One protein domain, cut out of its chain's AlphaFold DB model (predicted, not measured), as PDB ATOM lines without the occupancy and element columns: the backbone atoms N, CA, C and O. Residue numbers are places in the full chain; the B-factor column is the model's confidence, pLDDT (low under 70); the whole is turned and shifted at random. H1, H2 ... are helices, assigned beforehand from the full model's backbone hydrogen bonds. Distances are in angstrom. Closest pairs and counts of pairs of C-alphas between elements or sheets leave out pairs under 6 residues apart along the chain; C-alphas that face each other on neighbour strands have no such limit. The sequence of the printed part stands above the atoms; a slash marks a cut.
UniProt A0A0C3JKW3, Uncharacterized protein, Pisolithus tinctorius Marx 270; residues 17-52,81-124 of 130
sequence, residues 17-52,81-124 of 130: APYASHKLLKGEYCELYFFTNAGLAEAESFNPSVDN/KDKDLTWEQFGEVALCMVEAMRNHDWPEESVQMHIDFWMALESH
ATOM      1  N   ALA A  17       2.301  11.134  45.465       64.31
ATOM      2  CA  ALA A  17       2.255  10.535  46.810       64.31
ATOM      3  C   ALA A  17       1.254   9.371  46.965       64.31
ATOM      4  O   ALA A  17       1.696   8.283  47.323       64.31
ATOM      5  N   PRO A  18      -0.056   9.501  46.653       70.56
ATOM      6  CA  PRO A  18      -0.990   8.381  46.832       70.56
ATOM      7  C   PRO A  18      -0.640   7.130  46.017       70.56
ATOM      8  O   PRO A  18      -0.881   6.015  46.467       70.56
ATOM      9  N   TYR A  19      -0.037   7.289  44.835       76.00
ATOM     10  CA  TYR A  19       0.459   6.156  44.052       76.00
ATOM     11  C   TYR A  19       1.620   5.450  44.754       76.00
ATOM     12  O   TYR A  19       1.594   4.226  44.877       76.00
ATOM     13  N   ALA A  20       2.625   6.208  45.203       79.75
ATOM     14  CA  ALA A  20       3.795   5.644  45.859       79.75
ATOM     15  C   ALA A  20       3.416   4.978  47.186       79.75
ATOM     16  O   ALA A  20       3.792   3.832  47.417       79.75
ATOM     17  N   SER A  21       2.567   5.629  47.987       78.81
ATOM     18  CA  SER A  21       1.975   5.052  49.199       78.81
ATOM     19  C   SER A  21       1.212   3.761  48.913       78.81
ATOM     20  O   SER A  21       1.381   2.779  49.625       78.81
ATOM     21  N   HIS A  22       0.404   3.715  47.850       81.88
ATOM     22  CA  HIS A  22      -0.346   2.509  47.486       81.88
ATOM     23  C   HIS A  22       0.559   1.349  47.074       81.88
ATOM     24  O   HIS A  22       0.355   0.214  47.502       81.88
ATOM     25  N   LYS A  23       1.574   1.631  46.251       85.25
ATOM     26  CA  LYS A  23       2.580   0.642  45.846       85.25
ATOM     27  C   LYS A  23       3.341   0.114  47.056       85.25
ATOM     28  O   LYS A  23       3.471  -1.099  47.201       85.25
ATOM     29  N   LEU A  24       3.745   1.011  47.954       84.31
ATOM     30  CA  LEU A  24       4.409   0.666  49.203       84.31
ATOM     31  C   LEU A  24       3.499  -0.194  50.095       84.31
ATOM     32  O   LEU A  24       3.916  -1.236  50.573       84.31
ATOM     33  N   LEU A  25       2.220   0.142  50.257       83.31
ATOM     34  CA  LEU A  25       1.281  -0.686  51.028       83.31
ATOM     35  C   LEU A  25       1.101  -2.097  50.452       83.31
ATOM     36  O   LEU A  25       0.913  -3.051  51.202       83.31
ATOM     37  N   LYS A  26       1.169  -2.245  49.125       85.00
ATOM     38  CA  LYS A  26       1.074  -3.548  48.453       85.00
ATOM     39  C   LYS A  26       2.400  -4.317  48.408       85.00
ATOM     40  O   LYS A  26       2.407  -5.454  47.939       85.00
ATOM     41  N   GLY A  27       3.509  -3.723  48.859       80.00
ATOM     42  CA  GLY A  27       4.850  -4.288  48.679       80.00
ATOM     43  C   GLY A  27       5.249  -4.418  47.204       80.00
ATOM     44  O   GLY A  27       6.066  -5.264  46.846       80.00
ATOM     45  N   GLU A  28       4.635  -3.620  46.329       86.00
ATOM     46  CA  GLU A  28       4.943  -3.589  44.905       86.00
ATOM     47  C   GLU A  28       6.133  -2.666  44.637       86.00
ATOM     48  O   GLU A  28       6.358  -1.682  45.342       86.00
ATOM     49  N   TYR A  29       6.860  -2.947  43.555       84.88
ATOM     50  CA  TYR A  29       7.889  -2.035  43.073       84.88
ATOM     51  C   TYR A  29       7.303  -0.639  42.808       84.88
ATOM     52  O   TYR A  29       6.257  -0.493  42.162       84.88
ATOM     53  N   CYS A  30       8.013   0.375  43.298       85.81
ATOM     54  CA  CYS A  30       7.721   1.787  43.118       85.81
ATOM     55  C   CYS A  30       9.014   2.499  42.718       85.81
ATOM     56  O   CYS A  30      10.060   2.246  43.314       85.81
ATOM     57  N   GLU A  31       8.941   3.364  41.711       89.88
ATOM     58  CA  GLU A  31      10.090   4.129  41.238       89.88
ATOM     59  C   GLU A  31      10.664   5.012  42.355       89.88
ATOM     60  O   GLU A  31       9.933   5.750  43.022       89.88
ATOM     61  N   LEU A  32      11.989   4.981  42.527       91.12
ATOM     62  CA  LEU A  32      12.669   5.663  43.631       91.12
ATOM     63  C   LEU A  32      12.490   7.185  43.575       91.12
ATOM     64  O   LEU A  32      12.466   7.840  44.612       91.12
ATOM     65  N   TYR A  33      12.277   7.745  42.381       90.31
ATOM     66  CA  TYR A  33      11.997   9.167  42.182       90.31
ATOM     67  C   TYR A  33      10.907   9.715  43.118       90.31
ATOM     68  O   TYR A  33      11.037  10.837  43.605       90.31
ATOM     69  N   PHE A  34       9.868   8.928  43.423       87.62
ATOM     70  CA  PHE A  34       8.775   9.359  44.306       87.62
ATOM     71  C   PHE A  34       9.210   9.634  45.750       87.62
ATOM     72  O   PHE A  34       8.501  10.335  46.467       87.62
ATOM     73  N   PHE A  35      10.362   9.107  46.157       88.50
ATOM     74  CA  PHE A  35      10.941   9.284  47.484       88.50
ATOM     75  C   PHE A  35      12.106  10.285  47.487       88.50
ATOM     76  O   PHE A  35      12.749  10.461  48.512       88.50
ATOM     77  N   THR A  36      12.391  10.945  46.361       90.38
ATOM     78  CA  THR A  36      13.326  12.084  46.335       90.38
ATOM     79  C   THR A  36      12.657  13.331  46.906       90.38
ATOM     80  O   THR A  36      11.432  13.465  46.838       90.38
ATOM     81  N   ASN A  37      13.442  14.303  47.374       87.69
ATOM     82  CA  ASN A  37      12.887  15.574  47.853       87.69
ATOM     83  C   ASN A  37      12.076  16.295  46.763       87.69
ATOM     84  O   ASN A  37      11.032  16.883  47.042       87.69
ATOM     85  N   ALA A  38      12.529  16.214  45.506       86.94
ATOM     86  CA  ALA A  38      11.813  16.767  44.359       86.94
ATOM     87  C   ALA A  38      10.468  16.060  44.126       86.94
ATOM     88  O   ALA A  38       9.442  16.727  44.003       86.94
ATOM     89  N   GLY A  39      10.457  14.723  44.125       84.56
ATOM     90  CA  GLY A  39       9.237  13.931  43.964       84.56
ATOM     91  C   GLY A  39       8.219  14.160  45.087       84.56
ATOM     92  O   GLY A  39       7.019  14.245  44.819       84.56
ATOM     93  N   LEU A  40       8.688  14.329  46.327       83.12
ATOM     94  CA  LEU A  40       7.846  14.657  47.481       83.12
ATOM     95  C   LEU A  40       7.272  16.079  47.390       83.12
ATOM     96  O   LEU A  40       6.066  16.255  47.552       83.12
ATOM     97  N   ALA A  41       8.090  17.081  47.053       83.06
ATOM     98  CA  ALA A  41       7.627  18.459  46.871       83.06
ATOM     99  C   ALA A  41       6.617  18.585  45.716       83.06
ATOM    100  O   ALA A  41       5.624  19.311  45.815       83.06
ATOM    101  N   GLU A  42       6.830  17.839  44.625       78.94
ATOM    102  CA  GLU A  42       5.840  17.703  43.559       78.94
ATOM    103  C   GLU A  42       4.537  17.140  44.120       78.94
ATOM    104  O   GLU A  42       3.480  17.717  43.876       78.94
ATOM    105  N   ALA A  43       4.598  16.074  44.922       74.25
ATOM    106  CA  ALA A  43       3.429  15.455  45.533       74.25
ATOM    107  C   ALA A  43       2.603  16.418  46.395       74.25
ATOM    108  O   ALA A  43       1.377  16.433  46.284       74.25
ATOM    109  N   GLU A  44       3.268  17.229  47.218       71.50
ATOM    110  CA  GLU A  44       2.634  18.229  48.085       71.50
ATOM    111  C   GLU A  44       1.906  19.322  47.296       71.50
ATOM    112  O   GLU A  44       0.915  19.882  47.768       71.50
ATOM    113  N   SER A  45       2.352  19.610  46.070       67.50
ATOM    114  CA  SER A  45       1.702  20.590  45.197       67.50
ATOM    115  C   SER A  45       0.382  20.098  44.575       67.50
ATOM    116  O   SER A  45      -0.356  20.896  43.986       67.50
ATOM    117  N   PHE A  46       0.044  18.807  44.718       63.94
ATOM    118  CA  PHE A  46      -1.160  18.204  44.139       63.94
ATOM    119  C   PHE A  46      -2.323  18.074  45.131       63.94
ATOM    120  O   PHE A  46      -2.162  17.784  46.311       63.94
ATOM    121  N   ASN A  47      -3.550  18.235  44.617       55.81
ATOM    122  CA  ASN A  47      -4.766  18.043  45.404       55.81
ATOM    123  C   ASN A  47      -5.027  16.537  45.644       55.81
ATOM    124  O   ASN A  47      -5.264  15.812  44.675       55.81
ATOM    125  N   PRO A  48      -5.100  16.063  46.903       51.97
ATOM    126  CA  PRO A  48      -5.206  14.638  47.266       51.97
ATOM    127  C   PRO A  48      -6.579  13.996  46.981       51.97
ATOM    128  O   PRO A  48      -6.832  12.863  47.371       51.97
ATOM    129  N   SER A  49      -7.494  14.706  46.314       50.56
ATOM    130  CA  SER A  49      -8.885  14.269  46.116       50.56
ATOM    131  C   SER A  49      -9.065  13.196  45.032       50.56
ATOM    132  O   SER A  49     -10.191  12.730  44.844       50.56
ATOM    133  N   VAL A  50      -8.020  12.832  44.284       55.69
ATOM    134  CA  VAL A  50      -8.132  11.794  43.253       55.69
ATOM    135  C   VAL A  50      -7.576  10.489  43.792       55.69
ATOM    136  O   VAL A  50      -6.378  10.360  44.029       55.69
ATOM    137  N   ASP A  51      -8.471   9.526  43.983       58.59
ATOM    138  CA  ASP A  51      -8.111   8.143  44.263       58.59
ATOM    139  C   ASP A  51      -7.340   7.562  43.062       58.59
ATOM    140  O   ASP A  51      -7.754   7.693  41.909       58.59
ATOM    141  N   ASN A  52      -6.198   6.934  43.333       60.72
ATOM    142  CA  ASN A  52      -5.330   6.325  42.328       60.72
ATOM    143  C   ASN A  52      -6.006   5.140  41.605       60.72
ATOM    144  O   ASN A  52      -5.669   4.857  40.453       60.72
ATOM    145  N   LYS A  81      14.044   7.483  35.937       88.31
ATOM    146  CA  LYS A  81      14.258   6.057  36.187       88.31
ATOM    147  C   LYS A  81      15.333   5.908  37.255       88.31
ATOM    148  O   LYS A  81      16.285   6.676  37.239       88.31
ATOM    149  N   ASP A  82      15.257   4.862  38.073       90.19
ATOM    150  CA  ASP A  82      16.214   4.635  39.166       90.19
ATOM    151  C   ASP A  82      17.684   4.711  38.714       90.19
ATOM    152  O   ASP A  82      18.513   5.313  39.381       90.19
ATOM    153  N   LYS A  83      17.999   4.170  37.528       88.06
ATOM    154  CA  LYS A  83      19.355   4.199  36.942       88.06
ATOM    155  C   LYS A  83      19.844   5.589  36.511       88.06
ATOM    156  O   LYS A  83      21.020   5.746  36.210       88.06
ATOM    157  N   ASP A  84      18.919   6.528  36.348       90.19
ATOM    158  CA  ASP A  84      19.161   7.890  35.878       90.19
ATOM    159  C   ASP A  84      19.104   8.899  37.049       90.19
ATOM    160  O   ASP A  84      19.266  10.098  36.822       90.19
ATOM    161  N   LEU A  85      18.883   8.432  38.289       89.25
ATOM    162  CA  LEU A  85      18.997   9.250  39.500       89.25
ATOM    163  C   LEU A  85      20.458   9.618  39.766       89.25
ATOM    164  O   LEU A  85      21.370   8.812  39.565       89.25
ATOM    165  N   THR A  86      20.683  10.837  40.256       89.56
ATOM    166  CA  THR A  86      22.001  11.213  40.774       89.56
ATOM    167  C   THR A  86      22.279  10.488  42.090       89.56
ATOM    168  O   THR A  86      21.362  10.052  42.788       89.56
ATOM    169  N   TRP A  87      23.555  10.389  42.466       85.88
ATOM    170  CA  TRP A  87      23.925   9.791  43.749       85.88
ATOM    171  C   TRP A  87      23.338  10.553  44.948       85.88
ATOM    172  O   TRP A  87      22.905   9.947  45.921       85.88
ATOM    173  N   GLU A  88      23.261  11.883  44.852       88.00
ATOM    174  CA  GLU A  88      22.624  12.730  45.868       88.00
ATOM    175  C   GLU A  88      21.139  12.379  46.027       88.00
ATOM    176  O   GLU A  88      20.690  12.120  47.139       88.00
ATOM    177  N   GLN A  89      20.398  12.274  44.918       89.12
ATOM    178  CA  GLN A  89      18.989  11.863  44.933       89.12
ATOM    179  C   GLN A  89      18.810  10.445  45.485       89.12
ATOM    180  O   GLN A  89      17.852  10.177  46.201       89.12
ATOM    181  N   PHE A  90      19.732   9.536  45.171       86.94
ATOM    182  CA  PHE A  90      19.709   8.172  45.690       86.94
ATOM    183  C   PHE A  90      19.875   8.131  47.220       86.94
ATOM    184  O   PHE A  90      19.172   7.374  47.886       86.94
ATOM    185  N   GLY A  91      20.738   8.984  47.784       86.38
ATOM    186  CA  GLY A  91      20.885   9.132  49.237       86.38
ATOM    187  C   GLY A  91      19.649   9.734  49.919       86.38
ATOM    188  O   GLY A  91      19.268   9.296  51.003       86.38
ATOM    189  N   GLU A  92      18.967  10.695  49.281       88.75
ATOM    190  CA  GLU A  92      17.684  11.226  49.786       88.75
ATOM    191  C   GLU A  92      16.633  10.116  49.920       88.75
ATOM    192  O   GLU A  92      15.961   9.989  50.948       88.75
ATOM    193  N   VAL A  93      16.535   9.277  48.884       89.81
ATOM    194  CA  VAL A  93      15.552   8.195  48.785       89.81
ATOM    195  C   VAL A  93      15.663   7.208  49.938       89.81
ATOM    196  O   VAL A  93      14.631   6.796  50.467       89.81
ATOM    197  N   ALA A  94      16.881   6.831  50.341       88.31
ATOM    198  CA  ALA A  94      17.090   5.849  51.402       88.31
ATOM    199  C   ALA A  94      16.387   6.263  52.707       88.31
ATOM    200  O   ALA A  94      15.658   5.470  53.309       88.31
ATOM    201  N   LEU A  95      16.539   7.528  53.106       86.81
ATOM    202  CA  LEU A  95      15.912   8.072  54.312       86.81
ATOM    203  C   LEU A  95      14.391   8.192  54.155       86.81
ATOM    204  O   LEU A  95      13.643   7.688  54.997       86.81
ATOM    205  N   CYS A  96      13.929   8.805  53.063       89.06
ATOM    206  CA  CYS A  96      12.506   9.055  52.834       89.06
ATOM    207  C   CYS A  96      11.693   7.762  52.666       89.06
ATOM    208  O   CYS A  96      10.564   7.670  53.151       89.06
ATOM    209  N   MET A  97      12.252   6.739  52.016       88.31
ATOM    210  CA  MET A  97      11.583   5.451  51.824       88.31
ATOM    211  C   MET A  97      11.467   4.672  53.140       88.31
ATOM    212  O   MET A  97      10.407   4.112  53.420       88.31
ATOM    213  N   VAL A  98      12.512   4.671  53.976       89.38
ATOM    214  CA  VAL A  98      12.475   4.035  55.305       89.38
ATOM    215  C   VAL A  98      11.453   4.721  56.214       89.38
ATOM    216  O   VAL A  98      10.685   4.045  56.902       89.38
ATOM    217  N   GLU A  99      11.397   6.054  56.199       88.62
ATOM    218  CA  GLU A  99      10.376   6.805  56.934       88.62
ATOM    219  C   GLU A  99       8.965   6.482  56.422       88.62
ATOM    220  O   GLU A  99       8.063   6.211  57.218       88.62
ATOM    221  N   ALA A 100       8.779   6.411  55.102       86.44
ATOM    222  CA  ALA A 100       7.506   6.025  54.511       86.44
ATOM    223  C   ALA A 100       7.075   4.608  54.929       86.44
ATOM    224  O   ALA A 100       5.907   4.418  55.260       86.44
ATOM    225  N   MET A 101       7.987   3.630  54.971       87.12
ATOM    226  CA  MET A 101       7.680   2.266  55.430       87.12
ATOM    227  C   MET A 101       7.206   2.247  56.883       87.12
ATOM    228  O   MET A 101       6.185   1.630  57.188       87.12
ATOM    229  N   ARG A 102       7.909   2.967  57.767       87.44
ATOM    230  CA  ARG A 102       7.529   3.097  59.183       87.44
ATOM    231  C   ARG A 102       6.156   3.741  59.347       87.44
ATOM    232  O   ARG A 102       5.351   3.263  60.135       87.44
ATOM    233  N   ASN A 103       5.867   4.775  58.560       85.62
ATOM    234  CA  ASN A 103       4.578   5.469  58.577       85.62
ATOM    235  C   ASN A 103       3.413   4.631  58.014       85.62
ATOM    236  O   ASN A 103       2.260   5.016  58.190       85.62
ATOM    237  N   HIS A 104       3.699   3.514  57.338       82.44
ATOM    238  CA  HIS A 104       2.701   2.587  56.795       82.44
ATOM    239  C   HIS A 104       2.724   1.222  57.505       82.44
ATOM    240  O   HIS A 104       2.337   0.216  56.911       82.44
ATOM    241  N   ASP A 105       3.190   1.185  58.759       85.06
ATOM    242  CA  ASP A 105       3.155   0.011  59.642       85.06
ATOM    243  C   ASP A 105       3.798  -1.251  59.040       85.06
ATOM    244  O   ASP A 105       3.385  -2.384  59.314       85.06
ATOM    245  N   TRP A 106       4.827  -1.077  58.203       88.00
ATOM    246  CA  TRP A 106       5.608  -2.213  57.723       88.00
ATOM    247  C   TRP A 106       6.240  -2.965  58.907       88.00
ATOM    248  O   TRP A 106       6.655  -2.333  59.883       88.00
ATOM    249  N   PRO A 107       6.371  -4.305  58.835       92.62
ATOM    250  CA  PRO A 107       7.051  -5.066  59.876       92.62
ATOM    251  C   PRO A 107       8.471  -4.541  60.108       92.62
ATOM    252  O   PRO A 107       9.208  -4.326  59.145       92.62
ATOM    253  N   GLU A 108       8.879  -4.395  61.372       91.94
ATOM    254  CA  GLU A 108      10.202  -3.848  61.720       91.94
ATOM    255  C   GLU A 108      11.348  -4.646  61.078       91.94
ATOM    256  O   GLU A 108      12.341  -4.071  60.652       91.94
ATOM    257  N   GLU A 109      11.188  -5.963  60.921       93.88
ATOM    258  CA  GLU A 109      12.149  -6.810  60.201       93.88
ATOM    259  C   GLU A 109      12.309  -6.387  58.731       93.88
ATOM    260  O   GLU A 109      13.427  -6.298  58.225       93.88
ATOM    261  N   SER A 110      11.205  -6.066  58.050       90.62
ATOM    262  CA  SER A 110      11.225  -5.576  56.669       90.62
ATOM    263  C   SER A 110      11.862  -4.191  56.571       90.62
ATOM    264  O   SER A 110      12.598  -3.925  55.620       90.62
ATOM    265  N   VAL A 111      11.606  -3.315  57.548       90.56
ATOM    266  CA  VAL A 111      12.234  -1.987  57.633       90.56
ATOM    267  C   VAL A 111      13.742  -2.126  57.850       90.56
ATOM    268  O   VAL A 111      14.524  -1.512  57.125       90.56
ATOM    269  N   GLN A 112      14.161  -2.982  58.785       94.06
ATOM    270  CA  GLN A 112      15.572  -3.236  59.073       94.06
ATOM    271  C   GLN A 112      16.304  -3.813  57.859       94.06
ATOM    272  O   GLN A 112      17.399  -3.361  57.540       94.06
ATOM    273  N   MET A 113      15.680  -4.737  57.125       93.62
ATOM    274  CA  MET A 113      16.248  -5.294  55.895       93.62
ATOM    275  C   MET A 113      16.534  -4.213  54.843       93.62
ATOM    276  O   MET A 113      17.566  -4.262  54.174       93.62
ATOM    277  N   HIS A 114      15.648  -3.220  54.707       91.69
ATOM    278  CA  HIS A 114      15.880  -2.095  53.801       91.69
ATOM    279  C   HIS A 114      16.986  -1.175  54.315       91.69
ATOM    280  O   HIS A 114      17.838  -0.779  53.526       91.69
ATOM    281  N   ILE A 115      17.026  -0.874  55.617       92.56
ATOM    282  CA  ILE A 115      18.125  -0.102  56.220       92.56
ATOM    283  C   ILE A 115      19.471  -0.777  55.933       92.56
ATOM    284  O   ILE A 115      20.389  -0.126  55.439       92.56
ATOM    285  N   ASP A 116      19.577  -2.081  56.184       94.31
ATOM    286  CA  ASP A 116      20.807  -2.844  55.957       94.31
ATOM    287  C   ASP A 116      21.209  -2.836  54.475       94.31
ATOM    288  O   ASP A 116      22.386  -2.667  54.148       94.31
ATOM    289  N   PHE A 117      20.232  -2.966  53.572       91.88
ATOM    290  CA  PHE A 117      20.447  -2.871  52.128       91.88
ATOM    291  C   PHE A 117      21.012  -1.505  51.714       91.88
ATOM    292  O   PHE A 117      22.035  -1.454  51.030       91.88
ATOM    293  N   TRP A 118      20.391  -0.405  52.149       90.75
ATOM    294  CA  TRP A 118      20.850   0.948  51.825       90.75
ATOM    295  C   TRP A 118      22.245   1.221  52.390       90.75
ATOM    296  O   TRP A 118      23.129   1.663  51.659       90.75
ATOM    297  N   MET A 119      22.490   0.847  53.649       89.56
ATOM    298  CA  MET A 119      23.803   0.986  54.285       89.56
ATOM    299  C   MET A 119      24.891   0.191  53.551       89.56
ATOM    300  O   MET A 119      26.020   0.668  53.409       89.56
ATOM    301  N   ALA A 120      24.578  -1.012  53.063       91.25
ATOM    302  CA  ALA A 120      25.516  -1.818  52.285       91.25
ATOM    303  C   ALA A 120      25.855  -1.175  50.930       91.25
ATOM    304  O   ALA A 120      26.997  -1.272  50.478       91.25
ATOM    305  N   LEU A 121      24.891  -0.503  50.292       88.00
ATOM    306  CA  LEU A 121      25.118   0.224  49.043       88.00
ATOM    307  C   LEU A 121      25.939   1.500  49.253       88.00
ATOM    308  O   LEU A 121      26.896   1.732  48.516       88.00
ATOM    309  N   GLU A 122      25.604   2.301  50.264       84.38
ATOM    310  CA  GLU A 122      26.294   3.563  50.557       84.38
ATOM    311  C   GLU A 122      27.720   3.355  51.071       84.38
ATOM    312  O   GLU A 122      28.617   4.132  50.760       84.38
ATOM    313  N   SER A 123      27.966   2.277  51.818       85.25
ATOM    314  CA  SER A 123      29.314   1.928  52.286       85.25
ATOM    315  C   SER A 123      30.158   1.191  51.242       85.25
ATOM    316  O   SER A 123      31.334   0.899  51.491       85.25
ATOM    317  N   HIS A 124      29.597   0.874  50.070       85.25
ATOM    318  CA  HIS A 124      30.321   0.138  49.045       85.25
ATOM    319  C   HIS A 124      31.471   0.992  48.474       85.25
ATOM    320  O   HIS A 124      31.249   2.140  48.102       85.25
TER     321      HIS A 124
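AT A GLANCE: This is residues 17 to 52 and 81 to 124 of the 130 residues of an uncharacterized protein of Pisolithus tinctorius Marx 270 (UniProt A0A0C3JKW3). Two long helices, H4 and H5, lie side by side as a hairpin, and three short helices, H1, H2 and H3, sit on the side of H4 away from H5. H2 packs on H4, while H1 and H3 reach away from H4 and come together where H1 begins and H3 ends, making a rough triangle with H4; a loop, residues 45 to 52, continues beyond H3. The printed part has 80 residues, with five named helices in the order H1, H2, H3, H4, H5 and no named strand; the class is all helix. The whole is compact, with a radius of gyration of the C-alphas of 12.8 A, and spans 41 by 29 by 16 A.

HOW THE PARTS SIT: H4, residues 87 to 103, is the hub and touches three other helices. It touches H5, residues 108 to 122, at a shallow tilt of 7 degrees, opposite ways, a helical hairpin; their closest C-alphas, those of Ala 94 and Trp 118, are 6.2 A apart. H4 also touches H2, residues 32 to 35, where the closest C-alphas, those of Phe 35 and Val 93, are 4.9 A apart. With its residues 89 to 93 alone, H4 only just touches H3, residues 37 to 44, with 3 pairs of C-alphas within 8 A; the closest are those of Asn 37 and Glu 92, 6.8 A apart, and the tilt is steep, 46 degrees, the same way. H3 only just touches H1, residues 17 to 25, also with 3 pairs; the closest C-alphas, those of Ala 17 and Ala 43, are 5.2 A apart, and the lines are only just about perpendicular, at 73 degrees. H1 is close to H4 but not clearly touching, with the closest C-alphas, those of Leu 24 and Met 101, 7.2 A apart. H5 is apart from H1, H2 and H3. The helix packing is mostly crossed, but only just: of 3 pairs that touch and have a tilt, 1 is shallow. In H1, H3 and H5 every O i to N i+4 pair is within hydrogen-bond range, in H4 12 of 13 are, and H2 is too short for such a pair.

IN THESE COORDINATES: H4 begins at C-alpha 87, (23.925, 9.791, 43.749), and is 24.8 A long. H5 is 20.9 A long and ends at C-alpha 122, (26.294, 3.563, 50.557). H1, 12.0 A long, begins at C-alpha 17, (2.255, 10.535, 46.810). H3 measures 10.6 A and H2 5.6 A.

THE WHOLE: The two C-alphas farthest apart, those of Ser 49 and His 124, are 41.8 A apart. Residues 53 to 80 are not printed, and C-alphas 52 and 81 are 20.5 A apart across this cut, which falls in the link from H3 to H4. Of the links that are printed whole, H2 to H3 and H4 to H5 are tight and H1 to H2 is short. The mean pLDDT of the printed part is 83.7, and residues 17 and 45 to 52 of this model are under 70.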